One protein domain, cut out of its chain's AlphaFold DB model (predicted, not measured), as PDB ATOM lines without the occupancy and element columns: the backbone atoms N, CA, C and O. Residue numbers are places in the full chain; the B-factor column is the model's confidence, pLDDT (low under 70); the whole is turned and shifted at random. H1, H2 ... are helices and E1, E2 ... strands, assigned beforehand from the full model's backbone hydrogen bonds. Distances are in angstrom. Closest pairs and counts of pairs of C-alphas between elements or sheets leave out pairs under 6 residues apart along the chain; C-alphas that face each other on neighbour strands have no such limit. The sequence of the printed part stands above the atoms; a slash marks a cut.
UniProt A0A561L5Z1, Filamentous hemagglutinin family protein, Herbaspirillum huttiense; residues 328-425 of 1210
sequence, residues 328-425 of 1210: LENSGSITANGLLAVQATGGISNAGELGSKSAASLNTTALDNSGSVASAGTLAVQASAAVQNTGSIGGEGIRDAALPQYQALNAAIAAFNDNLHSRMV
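This is residues 328 to 425 of the 1210 residues of the protein "Filamentous hemagglutinin family protein" of Herbaspirillum huttiense (UniProt A0A561L5Z1). The chain is wound in stacked triangular turns, a short solenoid whose three sides are sheets of short parallel strands, and from its last turn a long arm sticks out, residues 400 to 425, made mostly of helix H1 with small H2 near its tip. The wound body is compact, while the arm makes the length. The printed part has 98 residues, with eleven named strands, E1 to E11, followed by H1 and H2; the sheets run E1 E4 E7 E10, E2 E5 E8 E11 and E3 E6 E9, and the class is mixed, helices and strands. The whole is loose, with a radius of gyration of the C-alphas of 18.0 A and spans of 58 by 25 by 17 A.

Find C-alpha 328 at (-19.283, 32.032, -8.037), where E1, residues 328 to 330, begins. The first turn goes on with E2, residues 333 to 336, and E3, residues 340 to 344, 13.3 A long. The next holds E4, residues 348 to 350, E5, residues 353 to 356, and E6, residues 360 to 364, 13.4 A long. Then come E7, residues 367 to 369, E8, residues 372 to 375, and E9, residues 379 to 383, 13.2 A long. E10, residues 387 to 389, and E11, residues 392 to 394, follow. Look for H1, residues 403 to 418, from C-alpha 403 at (-41.683, 40.351, 3.769) over 21.6 A to C-alpha 418 at (-55.110, 56.757, -0.414); H2 is residues 420 to 423.

Start with E1 and E4, parallel at 4 degrees, where N 330 and O 349 are 2.8 A apart, within hydrogen-bond range. In the same sheet, N 350 and O 368 are within hydrogen-bond range at 2.8 A across the parallel neighbours E4 and E7, and N 369 and O 388 at 2.9 A across the parallel neighbours E7 and E10. In the second sheet look at N 334 and O 353, 2.8 A, between E2 and E5; N 354 and O 372, 2.9 A, between E5 and E8; and N 373 and O 392, 2.9 A, between E8 and E11. In the third, E3 and E6 have N 342 and O 361 at 2.8 A, and E6 and E9 have N 362 and O 380 at 2.8 A. Between sheets, the closest C-alphas of E6 and E8, those of Ala 360 and Ser 375, are 5.7 A apart. H1 and H2 are not on any of these sheets, with 0 pairs of C-alphas within 10 A, and meet only through their link. Every O i to N i+4 pair of H1 is within hydrogen-bond range; H2 is too short for one.

The C-alphas of Thr 345 and Val 425, the two farthest apart, are 58.4 A apart. Without residues 400 to 425, which stand free, the body spans 27 by 18 by 17 A. The printed part has no cut, and no link is long. The mean pLDDT of the printed part is 73.6; look for values under 70 at residues 388 to 392 and 394 to 425.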
ATOM      1  N   LEU A 328     -17.840  32.258  -8.164       95.56
ATOM      2  CA  LEU A 328     -19.283  32.032  -8.037       95.56
ATOM      3  C   LEU A 328     -20.002  33.382  -7.950       95.56
ATOM      4  O   LEU A 328     -19.680  34.190  -7.082       95.56
ATOM      5  N   GLU A 329     -20.992  33.613  -8.806       95.94
ATOM      6  CA  GLU A 329     -21.854  34.799  -8.777       95.94
ATOM      7  C   GLU A 329     -23.312  34.388  -8.546       95.94
ATOM      8  O   GLU A 329     -23.949  33.809  -9.424       95.94
ATOM      9  N   ASN A 330     -23.850  34.689  -7.364       96.31
ATOM     10  CA  ASN A 330     -25.229  34.384  -6.996       96.31
ATOM     11  C   ASN A 330     -26.043  35.667  -6.772       96.31
ATOM     12  O   ASN A 330     -25.830  36.389  -5.799       96.31
ATOM     13  N   SER A 331     -27.001  35.931  -7.658       93.56
ATOM     14  CA  SER A 331     -28.059  36.937  -7.493       93.56
ATOM     15  C   SER A 331     -29.455  36.319  -7.338       93.56
ATOM     16  O   SER A 331     -30.394  37.033  -6.994       93.56
ATOM     17  N   GLY A 332     -29.587  35.008  -7.571       88.94
ATOM     18  CA  GLY A 332     -30.780  34.209  -7.292       88.94
ATOM     19  C   GLY A 332     -30.698  33.473  -5.948       88.94
ATOM     20  O   GLY A 332     -30.060  33.941  -5.005       88.94
ATOM     21  N   SER A 333     -31.330  32.303  -5.845       93.50
ATOM     22  CA  SER A 333     -31.291  31.462  -4.640       93.50
ATOM     23  C   SER A 333     -30.557  30.140  -4.886       93.50
ATOM     24  O   SER A 333     -30.785  29.468  -5.892       93.50
ATOM     25  N   ILE A 334     -29.686  29.751  -3.952       95.50
ATOM     26  CA  ILE A 334     -29.123  28.398  -3.843       95.50
ATOM     27  C   ILE A 334     -29.468  27.882  -2.448       95.50
ATOM     28  O   ILE A 334     -28.936  28.364  -1.447       95.50
ATOM     29  N   THR A 335     -30.388  26.922  -2.374       93.50
ATOM     30  CA  THR A 335     -30.954  26.445  -1.107       93.50
ATOM     31  C   THR A 335     -30.912  24.926  -0.983       93.50
ATOM     32  O   THR A 335     -31.045  24.200  -1.970       93.50
ATOM     33  N   ALA A 336     -30.746  24.430   0.244       94.25
ATOM     34  CA  ALA A 336     -30.795  23.006   0.560       94.25
ATOM     35  C   ALA A 336     -31.592  22.725   1.841       94.25
ATOM     36  O   ALA A 336     -31.430  23.400   2.861       94.25
ATOM     37  N   ASN A 337     -32.430  21.686   1.823       91.88
ATOM     38  CA  ASN A 337     -33.008  21.151   3.058       91.88
ATOM     39  C   ASN A 337     -31.954  20.364   3.873       91.88
ATOM     40  O   ASN A 337     -32.002  20.381   5.102       91.88
ATOM     41  N   GLY A 338     -30.979  19.733   3.205       92.00
ATOM     42  CA  GLY A 338     -29.762  19.166   3.796       92.00
ATOM     43  C   GLY A 338     -28.559  20.120   3.723       92.00
ATOM     44  O   GLY A 338     -28.720  21.338   3.716       92.00
ATOM     45  N   LEU A 339     -27.341  19.567   3.681       94.06
ATOM     46  CA  LEU A 339     -26.087  20.336   3.618       94.06
ATOM     47  C   LEU A 339     -26.035  21.253   2.381       94.06
ATOM     48  O   LEU A 339     -26.239  20.793   1.259       94.06
ATOM     49  N   LEU A 340     -25.676  22.523   2.576       96.06
ATOM     50  CA  LEU A 340     -25.183  23.388   1.500       96.06
ATOM     51  C   LEU A 340     -23.651  23.426   1.562       96.06
ATOM     52  O   LEU A 340     -23.090  23.874   2.559       96.06
ATOM     53  N   ALA A 341     -22.963  22.968   0.519       96.44
ATOM     54  CA  ALA A 341     -21.503  23.002   0.439       96.44
ATOM     55  C   ALA A 341     -21.052  23.760  -0.814       96.44
ATOM     56  O   ALA A 341     -21.358  23.355  -1.931       96.44
ATOM     57  N   VAL A 342     -20.319  24.854  -0.633       96.50
ATOM     58  CA  VAL A 342     -19.856  25.722  -1.718       96.50
ATOM     59  C   VAL A 342     -18.336  25.836  -1.671       96.50
ATOM     60  O   VAL A 342     -17.765  26.165  -0.634       96.50
ATOM     61  N   GLN A 343     -17.673  25.595  -2.798       95.44
ATOM     62  CA  GLN A 343     -16.235  25.756  -2.969       95.44
ATOM     63  C   GLN A 343     -15.943  26.559  -4.241       95.44
ATOM     64  O   GLN A 343     -16.357  26.159  -5.325       95.44
ATOM     65  N   ALA A 344     -15.230  27.684  -4.129       94.38
ATOM     66  CA  ALA A 344     -14.926  28.551  -5.274       94.38
ATOM     67  C   ALA A 344     -13.506  29.133  -5.199       94.38
ATOM     68  O   ALA A 344     -13.200  29.886  -4.270       94.38
ATOM     69  N   THR A 345     -12.634  28.827  -6.164       90.88
ATOM     70  CA  THR A 345     -11.230  29.298  -6.159       90.88
ATOM     71  C   THR A 345     -11.093  30.775  -6.558       90.88
ATOM     72  O   THR A 345     -10.220  31.469  -6.042       90.88
ATOM     73  N   GLY A 346     -11.998  31.300  -7.392       87.19
ATOM     74  CA  GLY A 346     -12.021  32.699  -7.855       87.19
ATOM     75  C   GLY A 346     -12.865  33.666  -7.010       87.19
ATOM     76  O   GLY A 346     -13.146  34.783  -7.452       87.19
ATOM     77  N   GLY A 347     -13.298  33.246  -5.818       92.75
ATOM     78  CA  GLY A 347     -14.140  34.034  -4.916       92.75
ATOM     79  C   GLY A 347     -15.644  33.772  -5.064       92.75
ATOM     80  O   GLY A 347     -16.103  33.225  -6.066       92.75
ATOM     81  N   ILE A 348     -16.418  34.193  -4.066       96.00
ATOM     82  CA  ILE A 348     -17.885  34.134  -4.035       96.00
ATOM     83  C   ILE A 348     -18.435  35.562  -3.977       96.00
ATOM     84  O   ILE A 348     -18.078  36.326  -3.083       96.00
ATOM     85  N   SER A 349     -19.329  35.901  -4.903       95.75
ATOM     86  CA  SER A 349     -20.161  37.108  -4.898       95.75
ATOM     87  C   SER A 349     -21.603  36.688  -4.630       95.75
ATOM     88  O   SER A 349     -22.190  35.990  -5.456       95.75
ATOM     89  N   ASN A 350     -22.188  37.105  -3.508       94.62
ATOM     90  CA  ASN A 350     -23.573  36.800  -3.163       94.62
ATOM     91  C   ASN A 350     -24.396  38.075  -2.945       94.62
ATOM     92  O   ASN A 350     -24.244  38.753  -1.934       94.62
ATOM     93  N   ALA A 351     -25.294  38.363  -3.883       88.38
ATOM     94  CA  ALA A 351     -26.334  39.386  -3.775       88.38
ATOM     95  C   ALA A 351     -27.734  38.785  -3.536       88.38
ATOM     96  O   ALA A 351     -28.663  39.517  -3.204       88.38
ATOM     97  N   GLY A 352     -27.886  37.468  -3.716       87.44
ATOM     98  CA  GLY A 352     -29.117  36.717  -3.470       87.44
ATOM     99  C   GLY A 352     -29.061  35.895  -2.177       87.44
ATOM    100  O   GLY A 352     -28.588  36.369  -1.144       87.44
ATOM    101  N   GLU A 353     -29.545  34.655  -2.220       91.94
ATOM    102  CA  GLU A 353     -29.621  33.764  -1.053       91.94
ATOM    103  C   GLU A 353     -28.730  32.521  -1.202       91.94
ATOM    104  O   GLU A 353     -28.808  31.814  -2.206       91.94
ATOM    105  N   LEU A 354     -27.939  32.225  -0.164       93.06
ATOM    106  CA  LEU A 354     -27.250  30.949   0.059       93.06
ATOM    107  C   LEU A 354     -27.757  30.353   1.386       93.06
ATOM    108  O   LEU A 354     -27.363  30.808   2.461       93.06
ATOM    109  N   GLY A 355     -28.658  29.368   1.321       88.88
ATOM    110  CA  GLY A 355     -29.437  28.914   2.482       88.88
ATOM    111  C   GLY A 355     -29.396  27.405   2.751       88.88
ATOM    112  O   GLY A 355     -29.512  26.594   1.833       88.88
ATOM    113  N   SER A 356     -29.318  27.003   4.024       89.50
ATOM    114  CA  SER A 356     -29.536  25.610   4.447       89.50
ATOM    115  C   SER A 356     -30.471  25.486   5.656       89.50
ATOM    116  O   SER A 356     -30.372  26.248   6.618       89.50
ATOM    117  N   LYS A 357     -31.345  24.468   5.650       86.38
ATOM    118  CA  LYS A 357     -32.095  24.028   6.849       86.38
ATOM    119  C   LYS A 357     -31.338  23.009   7.712       86.38
ATOM    120  O   LYS A 357     -31.838  22.591   8.752       86.38
ATOM    121  N   SER A 358     -30.143  22.621   7.285       88.50
ATOM    122  CA  SER A 358     -29.175  21.818   8.024       88.50
ATOM    123  C   SER A 358     -27.915  22.673   8.231       88.50
ATOM    124  O   SER A 358     -28.040  23.799   8.703       88.50
ATOM    125  N   ALA A 359     -26.722  22.174   7.906       88.38
ATOM    126  CA  ALA A 359     -25.478  22.946   7.920       88.38
ATOM    127  C   ALA A 359     -25.176  23.626   6.567       88.38
ATOM    128  O   ALA A 359     -25.548  23.118   5.506       88.38
ATOM    129  N   ALA A 360     -24.409  24.718   6.596       90.06
ATOM    130  CA  ALA A 360     -23.828  25.346   5.409       90.06
ATOM    131  C   ALA A 360     -22.306  25.531   5.551       90.06
ATOM    132  O   ALA A 360     -21.812  25.931   6.604       90.06
ATOM    133  N   SER A 361     -21.555  25.253   4.484       93.69
ATOM    134  CA  SER A 361     -20.092  25.341   4.428       93.69
ATOM    135  C   SER A 361     -19.650  26.063   3.157       93.69
ATOM    136  O   SER A 361     -19.987  25.625   2.059       93.69
ATOM    137  N   LEU A 362     -18.901  27.161   3.291       94.56
ATOM    138  CA  LEU A 362     -18.363  27.942   2.175       94.56
ATOM    139  C   LEU A 362     -16.836  28.015   2.268       94.56
ATOM    140  O   LEU A 362     -16.306  28.564   3.231       94.56
ATOM    141  N   ASN A 363     -16.134  27.497   1.259       94.38
ATOM    142  CA  ASN A 363     -14.671  27.484   1.166       94.38
ATOM    143  C   ASN A 363     -14.219  28.273  -0.070       94.38
ATOM    144  O   ASN A 363     -14.520  27.893  -1.203       94.38
ATOM    145  N   THR A 364     -13.508  29.385   0.105       94.00
ATOM    146  CA  THR A 364     -13.157  30.264  -1.019       94.00
ATOM    147  C   THR A 364     -11.887  31.086  -0.780       94.00
ATOM    148  O   THR A 364     -11.288  31.046   0.291       94.00
ATOM    149  N   THR A 365     -11.450  31.839  -1.789       89.88
ATOM    150  CA  THR A 365     -10.387  32.841  -1.646       89.88
ATOM    151  C   THR A 365     -10.919  34.138  -1.041       89.88
ATOM    152  O   THR A 365     -10.365  34.621  -0.059       89.88
ATOM    153  N   ALA A 366     -12.031  34.670  -1.548       87.44
ATOM    154  CA  ALA A 366     -12.698  35.842  -0.980       87.44
ATOM    155  C   ALA A 366     -14.224  35.715  -1.051       87.44
ATOM    156  O   ALA A 366     -14.751  35.179  -2.023       87.44
ATOM    157  N   LEU A 367     -14.928  36.234  -0.046       91.19
ATOM    158  CA  LEU A 367     -16.389  36.307   0.003       91.19
ATOM    159  C   LEU A 367     -16.824  37.775  -0.001       91.19
ATOM    160  O   LEU A 367     -16.403  38.538   0.862       91.19
ATOM    161  N   ASP A 368     -17.684  38.145  -0.941       90.25
ATOM    162  CA  ASP A 368     -18.386  39.426  -1.002       90.25
ATOM    163  C   ASP A 368     -19.894  39.157  -0.908       90.25
ATOM    164  O   ASP A 368     -20.484  38.568  -1.817       90.25
ATOM    165  N   ASN A 369     -20.503  39.514   0.225       87.31
ATOM    166  CA  ASN A 369     -21.909  39.256   0.525       87.31
ATOM    167  C   ASN A 369     -22.701  40.556   0.729       87.31
ATOM    168  O   ASN A 369     -22.576  41.213   1.761       87.31
ATOM    169  N   SER A 370     -23.580  40.882  -0.215       79.31
ATOM    170  CA  SER A 370     -24.632  41.901  -0.075       79.31
ATOM    171  C   SER A 370     -26.035  41.304   0.104       79.31
ATOM    172  O   SER A 370     -26.961  42.028   0.464       79.31
ATOM    173  N   GLY A 371     -26.184  39.992  -0.103       77.44
ATOM    174  CA  GLY A 371     -27.405  39.222   0.134       77.44
ATOM    175  C   GLY A 371     -27.415  38.485   1.479       77.44
ATOM    176  O   GLY A 371     -26.893  38.970   2.485       77.44
ATOM    177  N   SER A 372     -28.008  37.290   1.507       85.12
ATOM    178  CA  SER A 372     -28.119  36.457   2.711       85.12
ATOM    179  C   SER A 372     -27.324  35.154   2.605       85.12
ATOM    180  O   SER A 372     -27.426  34.442   1.604       85.12
ATOM    181  N   VAL A 373     -26.581  34.822   3.665       84.75
ATOM    182  CA  VAL A 373     -25.993  33.501   3.915       84.75
ATOM    183  C   VAL A 373     -26.534  32.976   5.244       84.75
ATOM    184  O   VAL A 373     -26.236  33.535   6.303       84.75
ATOM    185  N   ALA A 374     -27.328  31.908   5.203       82.62
ATOM    186  CA  ALA A 374     -28.068  31.422   6.366       82.62
ATOM    187  C   ALA A 374     -27.996  29.898   6.531       82.62
ATOM    188  O   ALA A 374     -28.005  29.133   5.565       82.62
ATOM    189  N   SER A 375     -27.978  29.457   7.785       82.06
ATOM    190  CA  SER A 375     -27.999  28.046   8.175       82.06
ATOM    191  C   SER A 375     -28.865  27.883   9.420       82.06
ATOM    192  O   SER A 375     -28.741  28.676  10.348       82.06
ATOM    193  N   ALA A 376     -29.722  26.863   9.464       73.12
ATOM    194  CA  ALA A 376     -30.454  26.495  10.685       73.12
ATOM    195  C   ALA A 376     -29.647  25.567  11.624       73.12
ATOM    196  O   ALA A 376     -30.090  25.262  12.730       73.12
ATOM    197  N   GLY A 377     -28.470  25.112  11.182       74.62
ATOM    198  CA  GLY A 377     -27.451  24.412  11.965       74.62
ATOM    199  C   GLY A 377     -26.083  25.090  11.816       74.62
ATOM    200  O   GLY A 377     -25.995  26.310  11.689       74.62
ATOM    201  N   THR A 378     -24.995  24.319  11.784       79.00
ATOM    202  CA  THR A 378     -23.629  24.869  11.699       79.00
ATOM    203  C   THR A 378     -23.380  25.649  10.404       79.00
ATOM    204  O   THR A 378     -23.451  25.077   9.318       79.00
ATOM    205  N   LEU A 379     -22.998  26.923  10.526       84.19
ATOM    206  CA  LEU A 379     -22.470  27.741   9.430       84.19
ATOM    207  C   LEU A 379     -20.939  27.820   9.525       84.19
ATOM    208  O   LEU A 379     -20.407  28.313  10.517       84.19
ATOM    209  N   ALA A 380     -20.235  27.359   8.493       83.12
ATOM    210  CA  ALA A 380     -18.782  27.453   8.373       83.12
ATOM    211  C   ALA A 380     -18.400  28.284   7.141       83.12
ATOM    212  O   ALA A 380     -18.796  27.962   6.023       83.12
ATOM    213  N   VAL A 381     -17.604  29.337   7.332       84.31
ATOM    214  CA  VAL A 381     -17.070  30.170   6.244       84.31
ATOM    215  C   VAL A 381     -15.552  30.213   6.366       84.31
ATOM    216  O   VAL A 381     -15.023  30.698   7.362       84.31
ATOM    217  N   GLN A 382     -14.856  29.700   5.356       85.25
ATOM    218  CA  GLN A 382     -13.400  29.691   5.258       85.25
ATOM    219  C   GLN A 382     -13.003  30.481   4.007       85.25
ATOM    220  O   GLN A 382     -13.169  30.010   2.882       85.25
ATOM    221  N   ALA A 383     -12.502  31.700   4.206       83.12
ATOM    222  CA  ALA A 383     -11.951  32.541   3.146       83.12
ATOM    223  C   ALA A 383     -10.455  32.760   3.402       83.12
ATOM    224  O   ALA A 383     -10.082  33.145   4.509       83.12
ATOM    225  N   SER A 384      -9.596  32.519   2.406       77.62
ATOM    226  CA  SER A 384      -8.138  32.664   2.575       77.62
ATOM    227  C   SER A 384      -7.612  34.099   2.427       77.62
ATOM    228  O   SER A 384      -6.462  34.356   2.780       77.62
ATOM    229  N   ALA A 385      -8.435  35.033   1.939       81.12
ATOM    230  CA  ALA A 385      -8.123  36.457   1.832       81.12
ATOM    231  C   ALA A 385      -9.146  37.336   2.576       81.12
ATOM    232  O   ALA A 385      -8.964  37.617   3.758       81.12
ATOM    233  N   ALA A 386     -10.205  37.807   1.906       72.50
ATOM    234  CA  ALA A 386     -11.127  38.805   2.455       72.50
ATOM    235  C   ALA A 386     -12.565  38.284   2.575       72.50
ATOM    236  O   ALA A 386     -13.076  37.639   1.660       72.50
ATOM    237  N   VAL A 387     -13.238  38.644   3.671       70.62
ATOM    238  CA  VAL A 387     -14.698  38.556   3.813       70.62
ATOM    239  C   VAL A 387     -15.241  39.978   3.908       70.62
ATOM    240  O   VAL A 387     -14.957  40.689   4.869       70.62
ATOM    241  N   GLN A 388     -16.000  40.397   2.903       62.19
ATOM    242  CA  GLN A 388     -16.729  41.659   2.869       62.19
ATOM    243  C   GLN A 388     -18.219  41.346   2.993       62.19
ATOM    244  O   GLN A 388     -18.746  40.508   2.265       62.19
ATOM    245  N   ASN A 389     -18.896  41.986   3.945       63.38
ATOM    246  CA  ASN A 389     -20.313  41.760   4.194       63.38
ATOM    247  C   ASN A 389     -21.057  43.089   4.358       63.38
ATOM    248  O   ASN A 389     -20.802  43.834   5.303       63.38
ATOM    249  N   THR A 390     -22.002  43.338   3.458       54.06
ATOM    250  CA  THR A 390     -23.003  44.414   3.531       54.06
ATOM    251  C   THR A 390     -24.432  43.879   3.702       54.06
ATOM    252  O   THR A 390     -25.325  44.656   4.032       54.06
ATOM    253  N   GLY A 391     -24.638  42.567   3.528       62.59
ATOM    254  CA  GLY A 391     -25.885  41.853   3.816       62.59
ATOM    255  C   GLY A 391     -25.859  41.112   5.162       62.59
ATOM    256  O   GLY A 391     -25.296  41.604   6.143       62.59
ATOM    257  N   SER A 392     -26.455  39.917   5.226       67.44
ATOM    258  CA  SER A 392     -26.566  39.108   6.453       67.44
ATOM    259  C   SER A 392     -25.838  37.763   6.367       67.44
ATOM    260  O   SER A 392     -25.992  37.031   5.392       67.44
ATOM    261  N   ILE A 393     -25.115  37.404   7.434       76.56
ATOM    262  CA  ILE A 393     -24.494  36.085   7.645       76.56
ATOM    263  C   ILE A 393     -24.881  35.620   9.056       76.56
ATOM    264  O   ILE A 393     -24.553  36.310  10.022       76.56
ATOM    265  N   GLY A 394     -25.588  34.493   9.202       58.50
ATOM    266  CA  GLY A 394     -26.115  34.078  10.513       58.50
ATOM    267  C   GLY A 394     -26.576  32.620  10.633       58.50
ATOM    268  O   GLY A 394     -26.922  31.970   9.649       58.50
ATOM    269  N   GLY A 395     -26.566  32.120  11.875       48.78
ATOM    270  CA  GLY A 395     -26.980  30.760  12.258       48.78
ATOM    271  C   GLY A 395     -28.397  30.652  12.841       48.78
ATOM    272  O   GLY A 395     -28.756  29.609  13.382       48.78
ATOM    273  N   GLU A 396     -29.192  31.723  12.777       41.84
ATOM    274  CA  GLU A 396     -30.636  31.644  13.010       41.84
ATOM    275  C   GLU A 396     -31.335  31.496  11.656       41.84
ATOM    276  O   GLU A 396     -31.047  32.237  10.714       41.84
ATOM    277  N   GLY A 397     -32.213  30.495  11.548       36.50
ATOM    278  CA  GLY A 397     -32.781  30.064  10.272       36.50
ATOM    279  C   GLY A 397     -33.523  31.168   9.516       36.50
ATOM    280  O   GLY A 397     -34.111  32.061  10.124       36.50
ATOM    281  N   ILE A 398     -33.509  31.048   8.182       39.97
ATOM    282  CA  ILE A 398     -34.087  31.978   7.200       39.97
ATOM    283  C   ILE A 398     -35.446  32.508   7.681       39.97
ATOM    284  O   ILE A 398     -36.469  31.824   7.609       39.97
ATOM    285  N   ARG A 399     -35.446  33.749   8.171       45.44
ATOM    286  CA  ARG A 399     -36.653  34.547   8.361       45.44
ATOM    287  C   ARG A 399     -36.720  35.553   7.231       45.44
ATOM    288  O   ARG A 399     -35.757  36.283   7.005       45.44
ATOM    289  N   ASP A 400     -37.885  35.629   6.597       47.25
ATOM    290  CA  ASP A 400     -38.297  36.729   5.730       47.25
ATOM    291  C   ASP A 400     -38.275  38.056   6.510       47.25
ATOM    292  O   ASP A 400     -39.308  38.569   6.930       47.25
ATOM    293  N   ALA A 401     -37.096  38.634   6.739       40.47
ATOM    294  CA  ALA A 401     -36.961  39.913   7.432       40.47
ATOM    295  C   ALA A 401     -37.623  41.047   6.630       40.47
ATOM    296  O   ALA A 401     -38.164  41.993   7.199       40.47
ATOM    297  N   ALA A 402     -37.623  40.903   5.303       38.16
ATOM    298  CA  ALA A 402     -38.153  41.876   4.367       38.16
ATOM    299  C   ALA A 402     -39.643  41.685   4.040       38.16
ATOM    300  O   ALA A 402     -40.273  42.672   3.687       38.16
ATOM    301  N   LEU A 403     -40.264  40.500   4.155       43.19
ATOM    302  CA  LEU A 403     -41.683  40.351   3.769       43.19
ATOM    303  C   LEU A 403     -42.640  41.165   4.666       43.19
ATOM    304  O   LEU A 403     -43.466  41.886   4.105       43.19
ATOM    305  N   PRO A 404     -42.512  41.175   6.011       42.62
ATOM    306  CA  PRO A 404     -43.293  42.065   6.868       42.62
ATOM    307  C   PRO A 404     -42.979  43.537   6.601       42.62
ATOM    308  O   PRO A 404     -43.870  44.371   6.694       42.62
ATOM    309  N   GLN A 405     -41.737  43.865   6.231       43.12
ATOM    310  CA  GLN A 405     -41.318  45.233   5.919       43.12
ATOM    311  C   GLN A 405     -41.834  45.702   4.556       43.12
ATOM    312  O   GLN A 405     -42.237  46.848   4.447       43.12
ATOM    313  N   TYR A 406     -41.895  44.839   3.539       45.06
ATOM    314  CA  TYR A 406     -42.488  45.122   2.230       45.06
ATOM    315  C   TYR A 406     -44.013  45.108   2.282       45.06
ATOM    316  O   TYR A 406     -44.639  45.885   1.576       45.06
ATOM    317  N   GLN A 407     -44.631  44.282   3.128       49.91
ATOM    318  CA  GLN A 407     -46.070  44.348   3.385       49.91
ATOM    319  C   GLN A 407     -46.427  45.600   4.193       49.91
ATOM    320  O   GLN A 407     -47.369  46.289   3.823       49.91
ATOM    321  N   ALA A 408     -45.642  45.963   5.213       49.31
ATOM    322  CA  ALA A 408     -45.796  47.226   5.934       49.31
ATOM    323  C   ALA A 408     -45.493  48.438   5.042       49.31
ATOM    324  O   ALA A 408     -46.210  49.427   5.120       49.31
ATOM    325  N   LEU A 409     -44.496  48.363   4.156       50.12
ATOM    326  CA  LEU A 409     -44.172  49.413   3.190       50.12
ATOM    327  C   LEU A 409     -45.245  49.519   2.107       50.12
ATOM    328  O   LEU A 409     -45.634  50.627   1.782       50.12
ATOM    329  N   ASN A 410     -45.783  48.413   1.587       53.47
ATOM    330  CA  ASN A 410     -46.891  48.446   0.631       53.47
ATOM    331  C   ASN A 410     -48.191  48.918   1.295       53.47
ATOM    332  O   ASN A 410     -48.929  49.669   0.671       53.47
ATOM    333  N   ALA A 411     -48.452  48.554   2.553       53.03
ATOM    334  CA  ALA A 411     -49.571  49.087   3.331       53.03
ATOM    335  C   ALA A 411     -49.381  50.578   3.655       53.03
ATOM    336  O   ALA A 411     -50.332  51.345   3.564       53.03
ATOM    337  N   ALA A 412     -48.157  51.015   3.963       49.81
ATOM    338  CA  ALA A 412     -47.824  52.419   4.190       49.81
ATOM    339  C   ALA A 412     -47.840  53.240   2.893       49.81
ATOM    340  O   ALA A 412     -48.267  54.385   2.925       49.81
ATOM    341  N   ILE A 413     -47.430  52.672   1.754       55.16
ATOM    342  CA  ILE A 413     -47.532  53.281   0.419       55.16
ATOM    343  C   ILE A 413     -48.995  53.336  -0.024       55.16
ATOM    344  O   ILE A 413     -49.407  54.358  -0.557       55.16
ATOM    345  N   ALA A 414     -49.794  52.294   0.227       57.22
ATOM    346  CA  ALA A 414     -51.236  52.314  -0.012       57.22
ATOM    347  C   ALA A 414     -51.902  53.402   0.842       57.22
ATOM    348  O   ALA A 414     -52.439  54.346   0.282       57.22
ATOM    349  N   ALA A 415     -51.722  53.387   2.166       51.81
ATOM    350  CA  ALA A 415     -52.248  54.420   3.061       51.81
ATOM    351  C   ALA A 415     -51.729  55.837   2.730       51.81
ATOM    352  O   ALA A 415     -52.463  56.818   2.856       51.81
ATOM    353  N   PHE A 416     -50.477  55.966   2.274       52.88
ATOM    354  CA  PHE A 416     -49.912  57.224   1.786       52.88
ATOM    355  C   PHE A 416     -50.585  57.690   0.492       52.88
ATOM    356  O   PHE A 416     -50.880  58.875   0.388       52.88
ATOM    357  N   ASN A 417     -50.845  56.788  -0.459       50.84
ATOM    358  CA  ASN A 417     -51.494  57.079  -1.739       50.84
ATOM    359  C   ASN A 417     -52.997  57.366  -1.575       50.84
ATOM    360  O   ASN A 417     -53.503  58.325  -2.158       50.84
ATOM    361  N   ASP A 418     -53.689  56.599  -0.733       48.88
ATOM    362  CA  ASP A 418     -55.110  56.757  -0.414       48.88
ATOM    363  C   ASP A 418     -55.370  58.101   0.284       48.88
ATOM    364  O   ASP A 418     -56.338  58.797  -0.016       48.88
ATOM    365  N   ASN A 419     -54.452  58.521   1.164       44.59
ATOM    366  CA  ASN A 419     -54.484  59.827   1.823       44.59
ATOM    367  C   ASN A 419     -53.687  60.916   1.065       44.59
ATOM    368  O   ASN A 419     -53.591  62.049   1.537       44.59
ATOM    369  N   LEU A 420     -53.114  60.623  -0.111       43.66
ATOM    370  CA  LEU A 420     -52.241  61.568  -0.825       43.66
ATOM    371  C   LEU A 420     -52.995  62.846  -1.175       43.66
ATOM    372  O   LEU A 420     -52.481  63.935  -0.961       43.66
ATOM    373  N   HIS A 421     -54.239  62.727  -1.636       47.75
ATOM    374  CA  HIS A 421     -55.066  63.869  -2.031       47.75
ATOM    375  C   HIS A 421     -55.483  64.776  -0.862       47.75
ATOM    376  O   HIS A 421     -55.729  65.957  -1.093       47.75
ATOM    377  N   SER A 422     -55.529  64.255   0.370       42.47
ATOM    378  CA  SER A 422     -55.767  65.024   1.604       42.47
ATOM    379  C   SER A 422     -54.477  65.522   2.268       42.47
ATOM    380  O   SER A 422     -54.529  66.428   3.093       42.47
ATOM    381  N   ARG A 423     -53.313  64.972   1.895       44.69
ATOM    382  CA  ARG A 423     -51.973  65.469   2.283       44.69
ATOM    383  C   ARG A 423     -51.374  66.423   1.254       44.69
ATOM    384  O   ARG A 423     -50.435  67.154   1.561       44.69
ATOM    385  N   MET A 424     -51.910  66.428   0.036       45.19
ATOM    386  CA  MET A 424     -51.669  67.452  -0.967       45.19
ATOM    387  C   MET A 424     -52.258  68.761  -0.459       45.19
ATOM    388  O   MET A 424     -53.434  69.053  -0.657       45.19
ATOM    389  N   VAL A 425     -51.397  69.567   0.154       48.78
ATOM    390  CA  VAL A 425     -51.661  70.975   0.426       48.78
ATOM    391  C   VAL A 425     -51.834  71.670  -0.931       48.78
ATOM    392  O   VAL A 425     -50.864  72.013  -1.608       48.78
TER     393      VAL A 425